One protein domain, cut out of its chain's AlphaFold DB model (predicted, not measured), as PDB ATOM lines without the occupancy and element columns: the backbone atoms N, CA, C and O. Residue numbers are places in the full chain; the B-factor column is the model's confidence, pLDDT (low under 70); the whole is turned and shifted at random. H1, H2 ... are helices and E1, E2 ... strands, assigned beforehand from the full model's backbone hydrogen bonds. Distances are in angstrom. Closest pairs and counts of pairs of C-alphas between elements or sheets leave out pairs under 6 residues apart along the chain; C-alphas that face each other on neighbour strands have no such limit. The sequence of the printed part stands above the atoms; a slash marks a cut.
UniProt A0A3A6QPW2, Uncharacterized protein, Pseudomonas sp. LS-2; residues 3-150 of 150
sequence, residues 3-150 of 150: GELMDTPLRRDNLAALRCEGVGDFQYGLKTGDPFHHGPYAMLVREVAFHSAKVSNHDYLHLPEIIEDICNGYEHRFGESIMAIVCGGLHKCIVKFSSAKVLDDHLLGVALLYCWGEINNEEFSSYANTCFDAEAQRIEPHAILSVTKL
ATOM      1  N   GLY A   3       0.439   7.909 -42.541       80.00
ATOM      2  CA  GLY A   3       1.327   6.743 -42.628       80.00
ATOM      3  C   GLY A   3       1.145   5.747 -41.476       80.00
ATOM      4  O   GLY A   3       1.236   4.545 -41.711       80.00
ATOM      5  N   GLU A   4       0.758   6.226 -40.289       88.25
ATOM      6  CA  GLU A   4       0.539   5.401 -39.096       88.25
ATOM      7  C   GLU A   4      -0.621   4.406 -39.245       88.25
ATOM      8  O   GLU A   4      -0.647   3.360 -38.591       88.25
ATOM      9  N   LEU A   5      -1.567   4.675 -40.155       87.31
ATOM     10  CA  LEU A   5      -2.635   3.726 -40.490       87.31
ATOM     11  C   LEU A   5      -2.074   2.408 -41.026       87.31
ATOM     12  O   LEU A   5      -2.685   1.360 -40.853       87.31
ATOM     13  N   MET A   6      -0.898   2.455 -41.650       88.50
ATOM     14  CA  MET A   6      -0.278   1.319 -42.322       88.50
ATOM     15  C   MET A   6       0.928   0.764 -41.551       88.50
ATOM     16  O   MET A   6       1.645  -0.077 -42.098       88.50
ATOM     17  N   ASP A   7       1.168   1.206 -40.312       90.25
ATOM     18  CA  ASP A   7       2.367   0.844 -39.541       90.25
ATOM     19  C   ASP A   7       2.415  -0.634 -39.159       90.25
ATOM     20  O   ASP A   7       3.487  -1.242 -39.133       90.25
ATOM     21  N   THR A   8       1.260  -1.242 -38.885       91.62
ATOM     22  CA  THR A   8       1.190  -2.653 -38.504       91.62
ATOM     23  C   THR A   8       0.683  -3.498 -39.674       91.62
ATOM     24  O   THR A   8      -0.225  -3.071 -40.390       91.62
ATOM     25  N   PRO A   9       1.221  -4.717 -39.885       92.81
ATOM     26  CA  PRO A   9       0.652  -5.663 -40.844       92.81
ATOM     27  C   PRO A   9      -0.849  -5.880 -40.621       92.81
ATOM     28  O   PRO A   9      -1.613  -5.845 -41.575       92.81
ATOM     29  N   LEU A  10      -1.271  -5.970 -39.354       94.62
ATOM     30  CA  LEU A  10      -2.668  -6.174 -38.984       94.62
ATOM     31  C   LEU A  10      -3.592  -5.045 -39.472       94.62
ATOM     32  O   LEU A  10      -4.607  -5.333 -40.094       94.62
ATOM     33  N   ARG A  11      -3.242  -3.766 -39.262       95.06
ATOM     34  CA  ARG A  11      -4.065  -2.648 -39.768       95.06
ATOM     35  C   ARG A  11      -4.132  -2.635 -41.290       95.06
ATOM     36  O   ARG A  11      -5.185  -2.346 -41.851       95.06
ATOM     37  N   ARG A  12      -3.027  -2.971 -41.968       94.94
ATOM     38  CA  ARG A  12      -3.005  -3.081 -43.436       94.94
ATOM     39  C   ARG A  12      -3.978  -4.149 -43.925       94.94
ATOM     40  O   ARG A  12      -4.739  -3.880 -44.853       94.94
ATOM     41  N   ASP A  13      -3.982  -5.311 -43.281       96.44
ATOM     42  CA  ASP A  13      -4.883  -6.414 -43.617       96.44
ATOM     43  C   ASP A  13      -6.348  -6.051 -43.314       96.44
ATOM     44  O   ASP A  13      -7.223  -6.273 -44.150       96.44
ATOM     45  N   ASN A  14      -6.616  -5.393 -42.182       96.62
ATOM     46  CA  ASN A  14      -7.952  -4.917 -41.811       96.62
ATOM     47  C   ASN A  14      -8.505  -3.880 -42.807       96.62
ATOM     48  O   ASN A  14      -9.652  -3.972 -43.249       96.62
ATOM     49  N   LEU A  15      -7.684  -2.903 -43.209       95.31
ATOM     50  CA  LEU A  15      -8.055  -1.912 -44.225       95.31
ATOM     51  C   LEU A  15      -8.274  -2.564 -45.598       95.31
ATOM     52  O   LEU A  15      -9.201  -2.190 -46.319       95.31
ATOM     53  N   ALA A  16      -7.459  -3.562 -45.959       95.69
ATOM     54  CA  ALA A  16      -7.664  -4.343 -47.176       95.69
ATOM     55  C   ALA A  16      -8.989  -5.123 -47.132       95.69
ATOM     56  O   ALA A  16      -9.712  -5.145 -48.128       95.69
ATOM     57  N   ALA A  17      -9.348  -5.691 -45.979       96.38
ATOM     58  CA  ALA A  17     -10.617  -6.378 -45.784       96.38
ATOM     59  C   ALA A  17     -11.821  -5.431 -45.937       96.38
ATOM     60  O   ALA A  17     -12.767  -5.782 -46.640       96.38
ATOM     61  N   LEU A  18     -11.784  -4.212 -45.378       95.25
ATOM     62  CA  LEU A  18     -12.842  -3.214 -45.626       95.25
ATOM     63  C   LEU A  18     -12.948  -2.831 -47.100       95.25
ATOM     64  O   LEU A  18     -14.046  -2.690 -47.630       95.25
ATOM     65  N   ARG A  19     -11.816  -2.676 -47.788       94.12
ATOM     66  CA  ARG A  19     -11.816  -2.342 -49.215       94.12
ATOM     67  C   ARG A  19     -12.462  -3.439 -50.066       94.12
ATOM     68  O   ARG A  19     -13.134  -3.120 -51.042       94.12
ATOM     69  N   CYS A  20     -12.213  -4.705 -49.738       95.19
ATOM     70  CA  CYS A  20     -12.709  -5.846 -50.508       95.19
ATOM     71  C   CYS A  20     -14.152  -6.221 -50.160       95.19
ATOM     72  O   CYS A  20     -14.898  -6.644 -51.038       95.19
ATOM     73  N   GLU A  21     -14.536  -6.094 -48.892       95.06
ATOM     74  CA  GLU A  21     -15.811  -6.604 -48.378       95.06
ATOM     75  C   GLU A  21     -16.821  -5.495 -48.054       95.06
ATOM     76  O   GLU A  21     -17.986  -5.785 -47.790       95.06
ATOM     77  N   GLY A  22     -16.397  -4.231 -48.090       93.38
ATOM     78  CA  GLY A  22     -17.212  -3.074 -47.738       93.38
ATOM     79  C   GLY A  22     -17.098  -2.664 -46.267       93.38
ATOM     80  O   GLY A  22     -16.392  -3.273 -45.459       93.38
ATOM     81  N   VAL A  23     -17.810  -1.588 -45.932       96.31
ATOM     82  CA  VAL A  23     -17.835  -0.974 -44.601       96.31
ATOM     83  C   VAL A  23     -19.179  -1.273 -43.952       96.31
ATOM     84  O   VAL A  23     -20.228  -0.896 -44.470       96.31
ATOM     85  N   GLY A  24     -19.142  -1.973 -42.818       93.75
ATOM     86  CA  GLY A  24     -20.327  -2.335 -42.044       93.75
ATOM     87  C   GLY A  24     -20.797  -1.204 -41.135       93.75
ATOM     88  O   GLY A  24     -20.783  -1.374 -39.921       93.75
ATOM     89  N   ASP A  25     -21.185  -0.071 -41.720       96.62
ATOM     90  CA  ASP A  25     -21.750   1.085 -41.020       96.62
ATOM     91  C   ASP A  25     -23.062   1.523 -41.693       96.62
ATOM     92  O   ASP A  25     -23.181   1.511 -42.921       96.62
ATOM     93  N   PHE A  26     -24.072   1.873 -40.890       94.94
ATOM     94  CA  PHE A  26     -25.402   2.225 -41.399       94.94
ATOM     95  C   PHE A  26     -25.378   3.494 -42.260       94.94
ATOM     96  O   PHE A  26     -25.963   3.502 -43.343       94.94
ATOM     97  N   GLN A  27     -24.684   4.544 -41.810       93.62
ATOM     98  CA  GLN A  27     -24.595   5.813 -42.532       93.62
ATOM     99  C   GLN A  27     -23.763   5.660 -43.808       93.62
ATOM    100  O   GLN A  27     -24.151   6.175 -44.859       93.62
ATOM    101  N   TYR A  28     -22.692   4.859 -43.764       94.69
ATOM    102  CA  TYR A  28     -21.953   4.483 -44.973       94.69
ATOM    103  C   TYR A  28     -22.852   3.759 -45.989       94.69
ATOM    104  O   TYR A  28     -22.812   4.038 -47.191       94.69
ATOM    105  N   GLY A  29     -23.682   2.829 -45.509       93.69
ATOM    106  CA  GLY A  29     -24.646   2.099 -46.328       93.69
ATOM    107  C   GLY A  29     -25.660   3.021 -47.005       93.69
ATOM    108  O   GLY A  29     -25.903   2.879 -48.201       93.69
ATOM    109  N   LEU A  30     -26.192   4.014 -46.283       92.31
ATOM    110  CA  LEU A  30     -27.067   5.038 -46.864       92.31
ATOM    111  C   LEU A  30     -26.353   5.828 -47.970       92.31
ATOM    112  O   LEU A  30     -26.862   5.918 -49.082       92.31
ATOM    113  N   LYS A  31     -25.139   6.323 -47.703       90.56
ATOM    114  CA  LYS A  31     -24.346   7.144 -48.642       90.56
ATOM    115  C   LYS A  31     -23.868   6.405 -49.889       90.56
ATOM    116  O   LYS A  31     -23.435   7.046 -50.841       90.56
ATOM    117  N   THR A  32     -23.897   5.074 -49.886       89.56
ATOM    118  CA  THR A  32     -23.494   4.247 -51.036       89.56
ATOM    119  C   THR A  32     -24.664   3.553 -51.730       89.56
ATOM    120  O   THR A  32     -24.517   3.126 -52.876       89.56
ATOM    121  N   GLY A  33     -25.807   3.425 -51.052       89.75
ATOM    122  CA  GLY A  33     -26.996   2.736 -51.550       89.75
ATOM    123  C   GLY A  33     -28.134   3.653 -51.996       89.75
ATOM    124  O   GLY A  33     -28.976   3.210 -52.778       89.75
ATOM    125  N   ASP A  34     -28.174   4.901 -51.527       89.06
ATOM    126  CA  ASP A  34     -29.244   5.856 -51.822       89.06
ATOM    127  C   ASP A  34     -28.677   7.165 -52.408       89.06
ATOM    128  O   ASP A  34     -27.989   7.909 -51.700       89.06
ATOM    129  N   PRO A  35     -29.013   7.496 -53.673       86.50
ATOM    130  CA  PRO A  35     -28.608   8.736 -54.333       86.50
ATOM    131  C   PRO A  35     -28.861  10.019 -53.549       86.50
ATOM    132  O   PRO A  35     -28.109  10.978 -53.717       86.50
ATOM    133  N   PHE A  36     -29.872  10.041 -52.678       85.12
ATOM    134  CA  PHE A  36     -30.172  11.191 -51.827       85.12
ATOM    135  C   PHE A  36     -29.025  11.540 -50.859       85.12
ATOM    136  O   PHE A  36     -28.894  12.685 -50.424       85.12
ATOM    137  N   HIS A  37     -28.169  10.566 -50.543       86.69
ATOM    138  CA  HIS A  37     -27.084  10.687 -49.574       86.69
ATOM    139  C   HIS A  37     -25.689  10.829 -50.212       86.69
ATOM    140  O   HIS A  37     -24.680  10.786 -49.509       86.69
ATOM    141  N   HIS A  38     -25.593  10.973 -51.538       87.44
ATOM    142  CA  HIS A  38     -24.309  10.861 -52.239       87.44
ATOM    143  C   HIS A  38     -23.408  12.111 -52.158       87.44
ATOM    144  O   HIS A  38     -22.195  11.990 -52.353       87.44
ATOM    145  N   GLY A  39     -23.955  13.302 -51.884       85.06
ATOM    146  CA  GLY A  39     -23.178  14.547 -51.827       85.06
ATOM    147  C   GLY A  39     -22.340  14.799 -53.103       85.06
ATOM    148  O   GLY A  39     -22.744  14.406 -54.194       85.06
ATOM    149  N   PRO A  40     -21.149  15.425 -53.008       83.31
ATOM    150  CA  PRO A  40     -20.648  16.158 -51.852       83.31
ATOM    151  C   PRO A  40     -21.568  17.322 -51.481       83.31
ATOM    152  O   PRO A  40     -22.094  18.017 -52.354       83.31
ATOM    153  N   TYR A  41     -21.708  17.552 -50.176       88.19
ATOM    154  CA  TYR A  41     -22.458  18.685 -49.656       88.19
ATOM    155  C   TYR A  41     -21.573  19.924 -49.499       88.19
ATOM    156  O   TYR A  41     -20.374  19.819 -49.232       88.19
ATOM    157  N   ALA A  42     -22.154  21.112 -49.647       91.06
ATOM    158  CA  ALA A  42     -21.481  22.370 -49.328       91.06
ATOM    159  C   ALA A  42     -22.422  23.342 -48.613       91.06
ATOM    160  O   ALA A  42     -23.634  23.163 -48.623       91.06
ATOM    161  N   MET A  43     -21.858  24.373 -47.988       91.12
ATOM    162  CA  MET A  43     -22.609  25.404 -47.269       91.12
ATOM    163  C   MET A  43     -22.610  26.702 -48.072       91.12
ATOM    164  O   MET A  43     -21.590  27.053 -48.674       91.12
ATOM    165  N   LEU A  44     -23.728  27.430 -48.056       90.56
ATOM    166  CA  LEU A  44     -23.799  28.758 -48.670       90.56
ATOM    167  C   LEU A  44     -22.929  29.769 -47.909       90.56
ATOM    168  O   LEU A  44     -22.188  30.540 -48.520       90.56
ATOM    169  N   VAL A  45     -23.016  29.755 -46.578       90.25
ATOM    170  CA  VAL A  45     -22.299  30.682 -45.698       90.25
ATOM    171  C   VAL A  45     -21.079  29.982 -45.110       90.25
ATOM    172  O   VAL A  45     -21.190  28.962 -44.432       90.25
ATOM    173  N   ARG A  46     -19.890  30.542 -45.348       91.75
ATOM    174  CA  ARG A  46     -18.611  29.966 -44.905       91.75
ATOM    175  C   ARG A  46     -18.532  29.853 -43.383       91.75
ATOM    176  O   ARG A  46     -18.038  28.856 -42.863       91.75
ATOM    177  N   GLU A  47     -18.970  30.883 -42.675       90.38
ATOM    178  CA  GLU A  47     -18.845  31.028 -41.225       90.38
ATOM    179  C   GLU A  47     -19.619  29.941 -40.466       90.38
ATOM    180  O   GLU A  47     -19.257  29.587 -39.343       90.38
ATOM    181  N   VAL A  48     -20.627  29.341 -41.102       88.56
ATOM    182  CA  VAL A  48     -21.427  28.248 -40.540       88.56
ATOM    183  C   VAL A  48     -20.598  26.980 -40.327       88.56
ATOM    184  O   VAL A  48     -20.835  26.258 -39.361       88.56
ATOM    185  N   ALA A  49     -19.557  26.749 -41.137       90.75
ATOM    186  CA  ALA A  49     -18.648  25.615 -40.956       90.75
ATOM    187  C   ALA A  49     -17.916  25.642 -39.599       90.75
ATOM    188  O   ALA A  49     -17.512  24.599 -39.101       90.75
ATOM    189  N   PHE A  50     -17.771  26.822 -38.986       92.25
ATOM    190  CA  PHE A  50     -17.155  26.999 -37.665       92.25
ATOM    191  C   PHE A  50     -18.167  26.951 -36.511       92.25
ATOM    192  O   PHE A  50     -17.786  27.020 -35.345       92.25
ATOM    193  N   HIS A  51     -19.456  26.844 -36.829       89.19
ATOM    194  CA  HIS A  51     -20.566  26.870 -35.881       89.19
ATOM    195  C   HIS A  51     -21.503  25.671 -36.081       89.19
ATOM    196  O   HIS A  51     -22.694  25.767 -35.788       89.19
ATOM    197  N   SER A  52     -20.964  24.544 -36.558       89.12
ATOM    198  CA  SER A  52     -21.688  23.308 -36.897       89.12
ATOM    199  C   SER A  52     -22.694  22.889 -35.818       89.12
ATOM    200  O   SER A  52     -23.873  22.704 -36.112       89.12
ATOM    201  N   ALA A  53     -22.280  22.874 -34.548       87.00
ATOM    202  CA  ALA A  53     -23.153  22.538 -33.422       87.00
ATOM    203  C   ALA A  53     -24.362  23.485 -33.273       87.00
ATOM    204  O   ALA A  53     -25.462  23.030 -32.967       87.00
ATOM    205  N   LYS A  54     -24.184  24.792 -33.517       83.50
ATOM    206  CA  LYS A  54     -25.260  25.794 -33.394       83.50
ATOM    207  C   LYS A  54     -26.309  25.649 -34.492       83.50
ATOM    208  O   LYS A  54     -27.487  25.876 -34.250       83.50
ATOM    209  N   VAL A  55     -25.883  25.240 -35.685       82.44
ATOM    210  CA  VAL A  55     -26.770  25.055 -36.843       82.44
ATOM    211  C   VAL A  55     -27.229  23.605 -37.027       82.44
ATOM    212  O   VAL A  55     -27.841  23.293 -38.044       82.44
ATOM    213  N   SER A  56     -26.922  22.721 -36.068       84.94
ATOM    214  CA  SER A  56     -27.205  21.279 -36.145       84.94
ATOM    215  C   SER A  56     -26.662  20.620 -37.421       84.94
ATOM    216  O   SER A  56     -27.314  19.767 -38.015       84.94
ATOM    217  N   ASN A  57     -25.469  21.035 -37.849       87.56
ATOM    218  CA  ASN A  57     -24.773  20.485 -39.005       87.56
ATOM    219  C   ASN A  57     -23.581  19.632 -38.559       87.56
ATOM    220  O   ASN A  57     -23.086  19.783 -37.439       87.56
ATOM    221  N   HIS A  58     -23.090  18.770 -39.448       90.81
ATOM    222  CA  HIS A  58     -21.891  17.986 -39.179       90.81
ATOM    223  C   HIS A  58     -20.650  18.876 -39.056       90.81
ATOM    224  O   HIS A  58     -20.499  19.868 -39.779       90.81
ATOM    225  N   ASP A  59     -19.725  18.520 -38.160       93.19
ATOM    226  CA  ASP A  59     -18.437  19.208 -38.044       93.19
ATOM    227  C   ASP A  59     -17.443  18.690 -39.094       93.19
ATOM    228  O   ASP A  59     -16.498  17.953 -38.807       93.19
ATOM    229  N   TYR A  60     -17.633  19.128 -40.341       92.31
ATOM    230  CA  TYR A  60     -16.721  18.809 -41.443       92.31
ATOM    231  C   TYR A  60     -15.299  19.365 -41.243       92.31
ATOM    232  O   TYR A  60     -14.375  18.922 -41.929       92.31
ATOM    233  N   LEU A  61     -15.096  20.327 -40.329       93.25
ATOM    234  CA  LEU A  61     -13.761  20.806 -39.962       93.25
ATOM    235  C   LEU A  61     -13.079  19.882 -38.947       93.25
ATOM    236  O   LEU A  61     -11.861  19.974 -38.773       93.25
ATOM    237  N   HIS A  62     -13.818  19.010 -38.269       92.88
ATOM    238  CA  HIS A  62     -13.261  17.924 -37.475       92.88
ATOM    239  C   HIS A  62     -12.970  16.698 -38.346       92.88
ATOM    240  O   HIS A  62     -11.809  16.300 -38.457       92.88
ATOM    241  N   LEU A  63     -14.001  16.136 -38.984       93.81
ATOM    242  CA  LEU A  63     -13.901  14.923 -39.792       93.81
ATOM    243  C   LEU A  63     -15.037  14.882 -40.830       93.81
ATOM    244  O   LEU A  63     -16.190  15.086 -40.461       93.81
ATOM    245  N   PRO A  64     -14.773  14.614 -42.123       92.19
ATOM    246  CA  PRO A  64     -15.849  14.432 -43.094       92.19
ATOM    247  C   PRO A  64     -16.697  13.200 -42.765       92.19
ATOM    248  O   PRO A  64     -16.135  12.143 -42.488       92.19
ATOM    249  N   GLU A  65     -18.023  13.301 -42.884       92.19
ATOM    250  CA  GLU A  65     -18.935  12.233 -42.446       92.19
ATOM    251  C   GLU A  65     -18.616  10.860 -43.054       92.19
ATOM    252  O   GLU A  65     -18.573   9.874 -42.339       92.19
ATOM    253  N   ILE A  66     -18.342  10.767 -44.363       92.31
ATOM    254  CA  ILE A  66     -18.039   9.464 -44.985       92.31
ATOM    255  C   ILE A  66     -16.761   8.829 -44.417       92.31
ATOM    256  O   ILE A  66     -16.635   7.611 -44.367       92.31
ATOM    257  N   ILE A  67     -15.801   9.647 -43.978       94.69
ATOM    258  CA  ILE A  67     -14.576   9.165 -43.338       94.69
ATOM    259  C   ILE A  67     -14.869   8.728 -41.901       94.69
ATOM    260  O   ILE A  67     -14.311   7.727 -41.452       94.69
ATOM    261  N   GLU A  68     -15.750   9.442 -41.201       96.25
ATOM    262  CA  GLU A  68     -16.253   9.045 -39.885       96.25
ATOM    263  C   GLU A  68     -16.947   7.683 -39.940       96.25
ATOM    264  O   GLU A  68     -16.567   6.784 -39.194       96.25
ATOM    265  N   ASP A  69     -17.854   7.481 -40.896       96.38
ATOM    266  CA  ASP A  69     -18.560   6.210 -41.076       96.38
ATOM    267  C   ASP A  69     -17.593   5.048 -41.372       96.38
ATOM    268  O   ASP A  69     -17.758   3.938 -40.868       96.38
ATOM    269  N   ILE A  70     -16.533   5.296 -42.158       96.69
ATOM    270  CA  ILE A  70     -15.462   4.313 -42.401       96.69
ATOM    271  C   ILE A  70     -14.720   3.979 -41.104       96.69
ATOM    272  O   ILE A  70     -14.434   2.806 -40.850       96.69
ATOM    273  N   CYS A  71     -14.401   4.981 -40.280       97.44
ATOM    274  CA  CYS A  71     -13.740   4.766 -38.991       97.44
ATOM    275  C   CYS A  71     -14.634   3.969 -38.033       97.44
ATOM    276  O   CYS A  71     -14.152   3.022 -37.413       97.44
ATOM    277  N   ASN A  72     -15.927   4.298 -37.972       97.69
ATOM    278  CA  ASN A  72     -16.918   3.593 -37.162       97.69
ATOM    279  C   ASN A  72     -17.061   2.134 -37.613       97.69
ATOM    280  O   ASN A  72     -16.999   1.218 -36.794       97.69
ATOM    281  N   GLY A  73     -17.165   1.895 -38.924       97.62
ATOM    282  CA  GLY A  73     -17.224   0.546 -39.486       97.62
ATOM    283  C   GLY A  73     -15.943  -0.263 -39.252       97.62
ATOM    284  O   GLY A  73     -16.018  -1.465 -38.988       97.62
ATOM    285  N   TYR A  74     -14.768   0.379 -39.301       97.88
ATOM    286  CA  TYR A  74     -13.495  -0.253 -38.936       97.88
ATOM    287  C   TYR A  74     -13.498  -0.672 -37.459       97.88
ATOM    288  O   TYR A  74     -13.214  -1.829 -37.145       97.88
ATOM    289  N   GLU A  75     -13.857   0.242 -36.558       97.88
ATOM    290  CA  GLU A  75     -13.880  -0.009 -35.116       97.88
ATOM    291  C   GLU A  75     -14.876  -1.107 -34.745       97.88
ATOM    292  O   GLU A  75     -14.526  -2.042 -34.026       97.88
ATOM    293  N   HIS A  76     -16.082  -1.062 -35.309       97.38
ATOM    294  CA  HIS A  76     -17.098  -2.086 -35.097       97.38
ATOM    295  C   HIS A  76     -16.625  -3.480 -35.543       97.38
ATOM    296  O   HIS A  76     -16.895  -4.473 -34.871       97.38
ATOM    297  N   ARG A  77     -15.898  -3.567 -36.666       97.69
ATOM    298  CA  ARG A  77     -15.445  -4.848 -37.222       97.69
ATOM    299  C   ARG A  77     -14.216  -5.420 -36.515       97.69
ATOM    300  O   ARG A  77     -14.129  -6.637 -36.361       97.69
ATOM    301  N   PHE A  78     -13.261  -4.578 -36.123       97.12
ATOM    302  CA  PHE A  78     -11.944  -5.028 -35.648       97.12
ATOM    303  C   PHE A  78     -11.650  -4.699 -34.179       97.12
ATOM    304  O   PHE A  78     -10.626  -5.139 -33.661       97.12
ATOM    305  N   GLY A  79     -12.525  -3.953 -33.496       96.69
ATOM    306  CA  GLY A  79     -12.364  -3.586 -32.085       96.69
ATOM    307  C   GLY A  79     -11.232  -2.588 -31.809       96.69
ATOM    308  O   GLY A  79     -10.796  -2.461 -30.667       96.69
ATOM    309  N   GLU A  80     -10.732  -1.900 -32.839       96.00
ATOM    310  CA  GLU A  80      -9.686  -0.874 -32.756       96.00
ATOM    311  C   GLU A  80     -10.198   0.406 -33.423       96.00
ATOM    312  O   GLU A  80     -10.626   0.363 -34.571       96.00
ATOM    313  N   SER A  81     -10.108   1.554 -32.750       96.25
ATOM    314  CA  SER A  81     -10.432   2.840 -33.374       96.25
ATOM    315  C   SER A  81      -9.230   3.407 -34.133       96.25
ATOM    316  O   SER A  81      -8.145   3.566 -33.570       96.25
ATOM    317  N   ILE A  82      -9.429   3.775 -35.402       96.56
ATOM    318  CA  ILE A  82      -8.429   4.485 -36.227       96.56
ATOM    319  C   ILE A  82      -8.706   5.988 -36.343       96.56
ATOM    320  O   ILE A  82      -7.919   6.716 -36.951       96.56
ATOM    321  N   MET A  83      -9.797   6.471 -35.741       96.06
ATOM    322  CA  MET A  83     -10.289   7.838 -35.922       96.06
ATOM    323  C   MET A  83      -9.245   8.891 -35.535       96.06
ATOM    324  O   MET A  83      -8.976   9.805 -36.307       96.06
ATOM    325  N   ALA A  84      -8.578   8.727 -34.389       94.88
ATOM    326  CA  ALA A  84      -7.547   9.666 -33.941       94.88
ATOM    327  C   ALA A  84      -6.360   9.761 -34.921       94.88
ATOM    328  O   ALA A  84      -5.841  10.852 -35.163       94.88
ATOM    329  N   ILE A  85      -5.960   8.631 -35.520       95.00
ATOM    330  CA  ILE A  85      -4.878   8.577 -36.514       95.00
ATOM    331  C   ILE A  85      -5.301   9.316 -37.787       95.00
ATOM    332  O   ILE A  85      -4.524  10.101 -38.339       95.00
ATOM    333  N   VAL A  86      -6.542   9.089 -38.232       95.62
ATOM    334  CA  VAL A  86      -7.122   9.766 -39.396       95.62
ATOM    335  C   VAL A  86      -7.201  11.270 -39.147       95.62
ATOM    336  O   VAL A  86      -6.591  12.030 -39.896       95.62
ATOM    337  N   CYS A  87      -7.851  11.710 -38.067       93.88
ATOM    338  CA  CYS A  87      -7.982  13.127 -37.719       93.88
ATOM    339  C   CYS A  87      -6.616  13.822 -37.612       93.88
ATOM    340  O   CYS A  87      -6.443  14.918 -38.141       93.88
ATOM    341  N   GLY A  88      -5.620  13.174 -36.998       93.25
ATOM    342  CA  GLY A  88      -4.257  13.707 -36.886       93.25
ATOM    343  C   GLY A  88      -3.459  13.718 -38.198       93.25
ATOM    344  O   GLY A  88      -2.379  14.303 -38.262       93.25
ATOM    345  N   GLY A  89      -3.948  13.047 -39.241       92.62
ATOM    346  CA  GLY A  89      -3.329  13.004 -40.563       92.62
ATOM    347  C   GLY A  89      -3.984  13.915 -41.607       92.62
ATOM    348  O   GLY A  89      -3.384  14.160 -42.657       92.62
ATOM    349  N   LEU A  90      -5.193  14.411 -41.339       92.00
ATOM    350  CA  LEU A  90      -5.931  15.293 -42.238       92.00
ATOM    351  C   LEU A  90      -5.505  16.755 -42.071       92.00
ATOM    352  O   LEU A  90      -5.114  17.203 -40.997       92.00
ATOM    353  N   HIS A  91      -5.620  17.517 -43.158       93.06
ATOM    354  CA  HIS A  91      -5.454  18.967 -43.139       93.06
ATOM    355  C   HIS A  91      -6.810  19.616 -43.373       93.06
ATOM    356  O   HIS A  91      -7.447  19.384 -44.403       93.06
ATOM    357  N   LYS A  92      -7.234  20.447 -42.425       94.38
ATOM    358  CA  LYS A  92      -8.494  21.178 -42.514       94.38
ATOM    359  C   LYS A  92      -8.409  22.203 -43.639       94.38
ATOM    360  O   LYS A  92      -7.417  22.924 -43.770       94.38
ATOM    361  N   CYS A  93      -9.447  22.273 -44.464       95.62
ATOM    362  CA  CYS A  93      -9.522  23.275 -45.513       95.62
ATOM    363  C   CYS A  93     -10.964  23.653 -45.839       95.62
ATOM    364  O   CYS A  93     -11.896  22.898 -45.580       95.62
ATOM    365  N   ILE A  94     -11.121  24.833 -46.432       95.94
ATOM    366  CA  ILE A  94     -12.372  25.308 -47.015       95.94
ATOM    367  C   ILE A  94     -12.154  25.457 -48.514       95.94
ATOM    368  O   ILE A  94     -11.255  26.181 -48.953       95.94
ATOM    369  N   VAL A  95     -12.989  24.780 -49.297       95.31
ATOM    370  CA  VAL A  95     -12.989  24.864 -50.758       95.31
ATOM    371  C   VAL A  95     -14.139  25.765 -51.187       95.31
ATOM    372  O   VAL A  95     -15.296  25.493 -50.880       95.31
ATOM    373  N   LYS A  96     -13.824  26.834 -51.919       96.56
ATOM    374  CA  LYS A  96     -14.820  27.669 -52.594       96.56
ATOM    375  C   LYS A  96     -14.852  27.282 -54.063       96.56
ATOM    376  O   LYS A  96     -13.805  27.252 -54.707       96.56
ATOM    377  N   PHE A  97     -16.039  27.036 -54.597       95.19
ATOM    378  CA  PHE A  97     -16.234  26.674 -55.996       95.19
ATOM    379  C   PHE A  97     -17.468  27.368 -56.577       95.19
ATOM    380  O   PHE A  97     -18.300  27.896 -55.840       95.19
ATOM    381  N   SER A  98     -17.569  27.385 -57.902       93.31
ATOM    382  CA  SER A  98     -18.777  27.769 -58.634       93.31
ATOM    383  C   SER A  98     -19.501  26.530 -59.148       93.31
ATOM    384  O   SER A  98     -18.853  25.583 -59.583       93.31
ATOM    385  N   SER A  99     -20.831  26.546 -59.177       89.38
ATOM    386  CA  SER A  99     -21.628  25.489 -59.804       89.38
ATOM    387  C   SER A  99     -22.624  26.091 -60.788       89.38
ATOM    388  O   SER A  99     -23.151  27.174 -60.548       89.38
ATOM    389  N   ALA A 100     -22.875  25.384 -61.891       87.12
ATOM    390  CA  ALA A 100     -23.959  25.709 -62.818       87.12
ATOM    391  C   ALA A 100     -25.323  25.196 -62.322       87.12
ATOM    392  O   ALA A 100     -26.349  25.523 -62.917       87.12
ATOM    393  N   LYS A 101     -25.345  24.391 -61.247       87.50
ATOM    394  CA  LYS A 101     -26.585  23.950 -60.608       87.50
ATOM    395  C   LYS A 101     -27.318  25.177 -60.078       87.50
ATOM    396  O   LYS A 101     -26.820  25.881 -59.200       87.50
ATOM    397  N   VAL A 102     -28.503  25.407 -60.628       80.88
ATOM    398  CA  VAL A 102     -29.425  26.422 -60.133       80.88
ATOM    399  C   VAL A 102     -30.008  25.891 -58.832       80.88
ATOM    400  O   VAL A 102     -30.680  24.860 -58.821       80.88
ATOM    401  N   LEU A 103     -29.684  26.560 -57.734       80.31
ATOM    402  CA  LEU A 103     -30.392  26.382 -56.472       80.31
ATOM    403  C   LEU A 103     -31.621  27.299 -56.479       80.31
ATOM    404  O   LEU A 103     -31.716  28.196 -57.316       80.31
ATOM    405  N   ASP A 104     -32.568  27.042 -55.584       78.81
ATOM    406  CA  ASP A 104     -33.817  27.798 -55.521       78.81
ATOM    407  C   ASP A 104     -33.621  29.313 -55.277       78.81
ATOM    408  O   ASP A 104     -32.549  29.799 -54.905       78.81
ATOM    409  N   ASP A 105     -34.698  30.080 -55.458       70.75
ATOM    410  CA  ASP A 105     -34.692  31.537 -55.279       70.75
ATOM    411  C   ASP A 105     -34.514  31.967 -53.806       70.75
ATOM    412  O   ASP A 105     -34.393  33.160 -53.506       70.75
ATOM    413  N   HIS A 106     -34.482  31.025 -52.857       81.06
ATOM    414  CA  HIS A 106     -34.363  31.331 -51.434       81.06
ATOM    415  C   HIS A 106     -32.920  31.595 -50.999       81.06
ATOM    416  O   HIS A 106     -32.724  32.150 -49.915       81.06
ATOM    417  N   LEU A 107     -31.915  31.320 -51.843       88.00
ATOM    418  CA  LEU A 107     -30.507  31.611 -51.540       88.00
ATOM    419  C   LEU A 107     -30.271  33.057 -51.092       88.00
ATOM    420  O   LEU A 107     -29.548  33.304 -50.126       88.00
ATOM    421  N   LEU A 108     -30.879  34.019 -51.795       88.44
ATOM    422  CA  LEU A 108     -30.729  35.433 -51.457       88.44
ATOM    423  C   LEU A 108     -31.353  35.732 -50.092       88.44
ATOM    424  O   LEU A 108     -30.761  36.458 -49.302       88.44
ATOM    425  N   GLY A 109     -32.512  35.141 -49.793       90.56
ATOM    426  CA  GLY A 109     -33.162  35.269 -48.489       90.56
ATOM    427  C   GLY A 109     -32.299  34.718 -47.356       90.56
ATOM    428  O   GLY A 109     -32.122  35.399 -46.350       90.56
ATOM    429  N   VAL A 110     -31.695  33.541 -47.546       90.12
ATOM    430  CA  VAL A 110     -30.770  32.924 -46.578       90.12
ATOM    431  C   VAL A 110     -29.540  33.806 -46.355       90.12
ATOM    432  O   VAL A 110     -29.179  34.088 -45.214       90.12
ATOM    433  N   ALA A 111     -28.923  34.302 -47.432       90.12
ATOM    434  CA  ALA A 111     -27.763  35.186 -47.338       90.12
ATOM    435  C   ALA A 111     -28.101  36.519 -46.647       90.12
ATOM    436  O   ALA A 111     -27.334  36.999 -45.814       90.12
ATOM    437  N   LEU A 112     -29.261  37.108 -46.958       91.44
ATOM    438  CA  LEU A 112     -29.739  38.329 -46.309       91.44
ATOM    439  C   LEU A 112     -30.057  38.097 -44.831       91.44
ATOM    440  O   LEU A 112     -29.718  38.950 -44.014       91.44
ATOM    441  N   LEU A 113     -30.664  36.960 -44.478       90.62
ATOM    442  CA  LEU A 113     -30.947  36.592 -43.092       90.62
ATOM    443  C   LEU A 113     -29.654  36.427 -42.289       90.62
ATOM    444  O   LEU A 113     -29.568  36.953 -41.183       90.62
ATOM    445  N   TYR A 114     -28.639  35.772 -42.861       90.38
ATOM    446  CA  TYR A 114     -27.309  35.688 -42.257       90.38
ATOM    447  C   TYR A 114     -26.715  37.083 -42.012       90.38
ATOM    448  O   TYR A 114     -26.378  37.414 -40.879       90.38
ATOM    449  N   CYS A 115     -26.659  37.939 -43.040       91.50
ATOM    450  CA  CYS A 115     -26.126  39.298 -42.907       91.50
ATOM    451  C   CYS A 115     -26.896  40.135 -41.874       91.50
ATOM    452  O   CYS A 115     -26.293  40.878 -41.102       91.50
ATOM    453  N   TRP A 116     -28.227  40.036 -41.864       92.88
ATOM    454  CA  TRP A 116     -29.066  40.733 -40.896       92.88
ATOM    455  C   TRP A 116     -28.807  40.234 -39.471       92.88
ATOM    456  O   TRP A 116     -28.652  41.059 -38.572       92.88
ATOM    457  N   GLY A 117     -28.705  38.916 -39.271       90.19
ATOM    458  CA  GLY A 117     -28.409  38.322 -37.969       90.19
ATOM    459  C   GLY A 117     -27.054  38.773 -37.423       90.19
ATOM    460  O   GLY A 117     -26.979  39.238 -36.289       90.19
ATOM    461  N   GLU A 118     -26.018  38.765 -38.264       89.81
ATOM    462  CA  GLU A 118     -24.677  39.243 -37.899       89.81
ATOM    463  C   GLU A 118     -24.671  40.719 -37.476       89.81
ATOM    464  O   GLU A 118     -24.066  41.080 -36.469       89.81
ATOM    465  N   ILE A 119     -25.374  41.592 -38.210       94.06
ATOM    466  CA  ILE A 119     -25.445  43.031 -37.893       94.06
ATOM    467  C   ILE A 119     -26.174  43.282 -36.563       94.06
ATOM    468  O   ILE A 119     -25.846  44.235 -35.853       94.06
ATOM    469  N   ASN A 120     -27.158  42.446 -36.223       93.06
ATOM    470  CA  ASN A 120     -27.975  42.599 -35.018       93.06
ATOM    471  C   ASN A 120     -27.481  41.760 -33.827       93.06
ATOM    472  O   ASN A 120     -28.042  41.882 -32.742       93.06
ATOM    473  N   ASN A 121     -26.396  40.990 -33.983       89.12
ATOM    474  CA  ASN A 121     -25.891  40.033 -32.987       89.12
ATOM    475  C   ASN A 121     -26.933  38.974 -32.580       89.12
ATOM    476  O   ASN A 121     -27.021  38.594 -31.412       89.12
ATOM    477  N   GLU A 122     -27.728  38.514 -33.542       88.50
ATOM    478  CA  GLU A 122     -28.668  37.411 -33.340       88.50
ATOM    479  C   GLU A 122     -27.930  36.068 -33.284       88.50
ATOM    480  O   GLU A 122     -26.862  35.892 -33.876       88.50
ATOM    481  N   GLU A 123     -28.506  35.082 -32.593       78.81
ATOM    482  CA  GLU A 123     -27.947  33.732 -32.607       78.81
ATOM    483  C   GLU A 123     -28.103  33.076 -33.987       78.81
ATOM    484  O   GLU A 123     -29.150  33.158 -34.636       78.81
ATOM    485  N   PHE A 124     -27.061  32.360 -34.423       73.88
ATOM    486  CA  PHE A 124     -27.120  31.564 -35.645       73.88
ATOM    487  C   PHE A 124     -28.157  30.453 -35.510       73.88
ATOM    488  O   PHE A 124     -27.930  29.457 -34.823       73.88
ATOM    489  N   SER A 125     -29.273  30.609 -36.214       74.81
ATOM    490  CA  SER A 125     -30.237  29.533 -36.417       74.81
ATOM    491  C   SER A 125     -29.882  28.712 -37.657       74.81
ATOM    492  O   SER A 125     -29.166  29.172 -38.551       74.81
ATOM    493  N   SER A 126     -30.439  27.504 -37.754       77.00
ATOM    494  CA  SER A 126     -30.325  26.650 -38.944       77.00
ATOM    495  C   SER A 126     -30.856  27.312 -40.225       77.00
ATOM    496  O   SER A 126     -30.463  26.911 -41.315       77.00
ATOM    497  N   TYR A 127     -31.686  28.357 -40.117       81.31
ATOM    498  CA  TYR A 127     -32.207  29.121 -41.257       81.31
ATOM    499  C   TYR A 127     -31.193  30.100 -41.865       81.31
ATOM    500  O   TYR A 127     -31.386  30.559 -42.989       81.31
ATOM    501  N   ALA A 128     -30.109  30.420 -41.151       80.81
ATOM    502  CA  ALA A 128     -29.033  31.284 -41.645       80.81
ATOM    503  C   ALA A 128     -28.025  30.528 -42.537       80.81
ATOM    504  O   ALA A 128     -26.953  31.047 -42.849       80.81
ATOM    505  N   ASN A 129     -28.353  29.300 -42.946       85.31
ATOM    506  CA  ASN A 129     -27.593  28.523 -43.910       85.31
ATOM    507  C   ASN A 129     -28.526  27.692 -44.793       85.31
ATOM    508  O   ASN A 129     -29.645  27.361 -44.419       85.31
ATOM    509  N   THR A 130     -28.018  27.299 -45.952       85.75
ATOM    510  CA  THR A 130     -28.593  26.216 -46.745       85.75
ATOM    511  C   THR A 130     -27.467  25.372 -47.320       85.75
ATOM    512  O   THR A 130     -26.309  25.812 -47.378       85.75
ATOM    513  N   CYS A 131     -27.805  24.149 -47.710       83.94
ATOM    514  CA  CYS A 131     -26.853  23.185 -48.226       83.94
ATOM    515  C   CYS A 131     -26.963  23.070 -49.747       83.94
ATOM    516  O   CYS A 131     -28.039  23.093 -50.337       83.94
ATOM    517  N   PHE A 132     -25.811  22.916 -50.378       89.19
ATOM    518  CA  PHE A 132     -25.676  22.440 -51.742       89.19
ATOM    519  C   PHE A 132     -25.493  20.926 -51.697       89.19
ATOM    520  O   PHE A 132     -24.742  20.444 -50.858       89.19
ATOM    521  N   ASP A 133     -26.122  20.207 -52.616       88.75
ATOM    522  CA  ASP A 133     -25.857  18.795 -52.895       88.75
ATOM    523  C   ASP A 133     -25.417  18.676 -54.355       88.75
ATOM    524  O   ASP A 133     -26.077  19.224 -55.243       88.75
ATOM    525  N   ALA A 134     -24.302  17.999 -54.616       89.25
ATOM    526  CA  ALA A 134     -23.839  17.763 -55.975       89.25
ATOM    527  C   ALA A 134     -24.485  16.539 -56.643       89.25
ATOM    528  O   ALA A 134     -24.227  16.331 -57.823       89.25
ATOM    529  N   GLU A 135     -25.300  15.740 -55.948       88.94
ATOM    530  CA  GLU A 135     -25.971  14.551 -56.504       88.94
ATOM    531  C   GLU A 135     -24.978  13.545 -57.118       88.94
ATOM    532  O   GLU A 135     -25.086  13.118 -58.272       88.94
ATOM    533  N   ALA A 136     -23.938  13.214 -56.353       88.25
ATOM    534  CA  ALA A 136     -22.791  12.406 -56.758       88.25
ATOM    535  C   ALA A 136     -21.952  12.997 -57.908       88.25
ATOM    536  O   ALA A 136     -21.058  12.322 -58.427       88.25
ATOM    537  N   GLN A 137     -22.209  14.240 -58.329       89.75
ATOM    538  CA  GLN A 137     -21.434  14.876 -59.386       89.75
ATOM    539  C   GLN A 137     -20.133  15.454 -58.845       89.75
ATOM    540  O   GLN A 137     -20.060  16.111 -57.804       89.75
ATOM    541  N   ARG A 138     -19.069  15.242 -59.613       90.88
ATOM    542  CA  ARG A 138     -17.763  15.812 -59.319       90.88
ATOM    543  C   ARG A 138     -17.798  17.330 -59.511       90.88
ATOM    544  O   ARG A 138     -18.208  17.819 -60.559       90.88
ATOM    545  N   ILE A 139     -17.255  18.072 -58.545       92.00
ATOM    546  CA  ILE A 139     -16.873  19.470 -58.771       92.00
ATOM    547  C   ILE A 139     -15.604  19.488 -59.622       92.00
ATOM    548  O   ILE A 139     -14.542  19.021 -59.199       92.00
ATOM    549  N   GLU A 140     -15.724  19.999 -60.842       94.31
ATOM    550  CA  GLU A 140     -14.610  20.040 -61.780       94.31
ATOM    551  C   GLU A 140     -13.481  20.961 -61.288       94.31
ATOM    552  O   GLU A 140     -13.752  22.022 -60.722       94.31
ATOM    553  N   PRO A 141     -12.197  20.630 -61.532       95.12
ATOM    554  CA  PRO A 141     -11.081  21.435 -61.035       95.12
ATOM    555  C   PRO A 141     -11.128  22.907 -61.461       95.12
ATOM    556  O   PRO A 141     -10.736  23.777 -60.691       95.12
ATOM    557  N   HIS A 142     -11.636  23.199 -62.662       96.25
ATOM    558  CA  HIS A 142     -11.762  24.569 -63.169       96.25
ATOM    559  C   HIS A 142     -12.860  25.384 -62.466       96.25
ATOM    560  O   HIS A 142     -12.850  26.609 -62.543       96.25
ATOM    561  N   ALA A 143     -13.801  24.717 -61.793       96.19
ATOM    562  CA  ALA A 143     -14.834  25.353 -60.986       96.19
ATOM    563  C   ALA A 143     -14.349  25.682 -59.564       96.19
ATOM    564  O   ALA A 143     -15.019  26.434 -58.856       96.19
ATOM    565  N   ILE A 144     -13.199  25.154 -59.132       97.00
ATOM    566  CA  ILE A 144     -12.604  25.479 -57.833       97.00
ATOM    567  C   ILE A 144     -11.985  26.877 -57.911       97.00
ATOM    568  O   ILE A 144     -11.016  27.110 -58.628       97.00
ATOM    569  N   LEU A 145     -12.537  27.805 -57.135       97.69
ATOM    570  CA  LEU A 145     -12.113  29.204 -57.098       97.69
ATOM    571  C   LEU A 145     -10.976  29.425 -56.097       97.69
ATOM    572  O   LEU A 145     -10.077  30.225 -56.342       97.69
ATOM    573  N   SER A 146     -11.017  28.736 -54.955       97.56
ATOM    574  CA  SER A 146      -9.962  28.819 -53.942       97.56
ATOM    575  C   SER A 146      -9.986  27.637 -52.981       97.56
ATOM    576  O   SER A 146     -11.052  27.111 -52.662       97.56
ATOM    577  N   VAL A 147      -8.816  27.303 -52.437       96.94
ATOM    578  CA  VAL A 147      -8.661  26.371 -51.316       96.94
ATOM    579  C   VAL A 147      -7.930  27.092 -50.190       96.94
ATOM    580  O   VAL A 147      -6.766  27.464 -50.339       96.94
ATOM    581  N   THR A 148      -8.608  27.276 -49.063       97.06
ATOM    582  CA  THR A 148      -8.050  27.915 -47.868       97.06
ATOM    583  C   THR A 148      -7.704  26.840 -46.854       97.06
ATOM    584  O   THR A 148      -8.596  26.145 -46.376       97.06
ATOM    585  N   LYS A 149      -6.420  26.694 -46.524       95.06
ATOM    586  CA  LYS A 149      -5.976  25.841 -45.412       95.06
ATOM    587  C   LYS A 149      -6.240  26.562 -44.088       95.06
ATOM    588  O   LYS A 149      -6.071  27.781 -44.038       95.06
ATOM    589  N   LEU A 150      -6.670  25.817 -43.072       92.94
ATOM    590  CA  LEU A 150      -6.961  26.324 -41.727       92.94
ATOM    591  C   LEU A 150      -5.865  25.938 -40.733       92.94
ATOM    592  O   LEU A 150      -5.273  24.849 -40.917       92.94
TER     593      LEU A 150
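This is residues 3 to 150 of the 150 residues of an uncharacterized protein of Pseudomonas sp. LS-2 (UniProt A0A3A6QPW2). An elongated, three-part model: a cluster of crossed helices at one end, two small strand ribbons in the middle, and one lone helix at the other end. In the cluster H2, H3 and H6 pack on H5, with the short H1 by H2 and H6; the ribbons are E1 with E3 and E2 with E4, and H7 is the lone helix. The 148 printed residues hold seven named helices and four named strands in the order H1 H2 H3 E1 H4 H5 H6 E2 H7 E3 E4, a mixed class of helices and strands. Both sheets have two antiparallel strands. The whole is only just loose, close to compact, with a radius of gyration of the C-alphas of 18.0 A, and it spans 55 by 30 by 29 A.

Look first at E2, residues 93 to 97, and its antiparallel neighbour E4, residues 144 to 149, at 167 degrees; N 94 and O 148 are 2.8 A apart, within hydrogen-bond range. E1, residues 41 to 43, is near E2 and is antiparallel to E3, residues 131 to 133, at 152 degrees, with N 42 and O 132 at 2.9 A. After E1 comes H4, residues 46 to 50; the closest C-alphas of the two, Met 43 and Ala 49, are 7.5 A apart. Move to H5, residues 65 to 78, the hub. With its residues 66 to 70 alone it touches H3, residues 26 to 33, at a steep tilt of 61 degrees, opposite ways; the closest C-alphas, Tyr 28 and Asp 69, are 5.4 A apart. With residues 74 to 78 alone it touches residues 14 to 18 of H2, residues 9 to 21, at a steep 66 degrees, opposite ways; the closest C-alphas, Asn 14 and Phe 78, are 7.3 A apart. With residues 68 to 72 alone it only just touches H6, residues 83 to 89, with 3 pairs of C-alphas within 8 A, the closest Cys 71 and Met 83 at 5.5 A, at a steep 51 degrees, opposite ways. These three pairs make the helix packing mostly crossed, with no shallow tilt among them. H1, residues 3 to 6, only just touches H6, Leu 5 to Ile 85 at 6.7 A between C-alphas, and touches H2 only at the corner, again only just, with 3 pairs; there the closest C-alphas, Met 6 and Arg 12, are 5.3 A apart. H7, residues 107 to 120, touches no helix and is apart from H5 and E4. Every O i to N i+4 pair is within hydrogen-bond range in H2, H3, H5, H6 and H7; H4 has 0 of 1 but 2 of 2 O i to N i+3 pairs, and H1 is too short for an i+4 pair.

Find C-alpha 93 at (-9.522, 23.275, -45.513), where E2 begins its 12.9 A; E4 covers 14.1 A and ends at C-alpha 149, (-5.976, 25.841, -45.412). E1 and E3 measure 7.1 A and 6.5 A. From C-alpha 65 at (-18.935, 12.233, -42.446) H5 runs 19.8 A; H7 runs 20.0 A, H2 18.1 A and H3 10.3 A, while H6, H4 and H1 measure 9.8 A, 8.0 A and 5.7 A.

The two C-alphas farthest apart, those of Pro 9 and Asn 120, are 56.4 A from each other. The printed part has no cut, and the one long link joins H4 to H5 through residues 51 to 64. Mean pLDDT of the printed part is 91.1, and no printed residue is under 70.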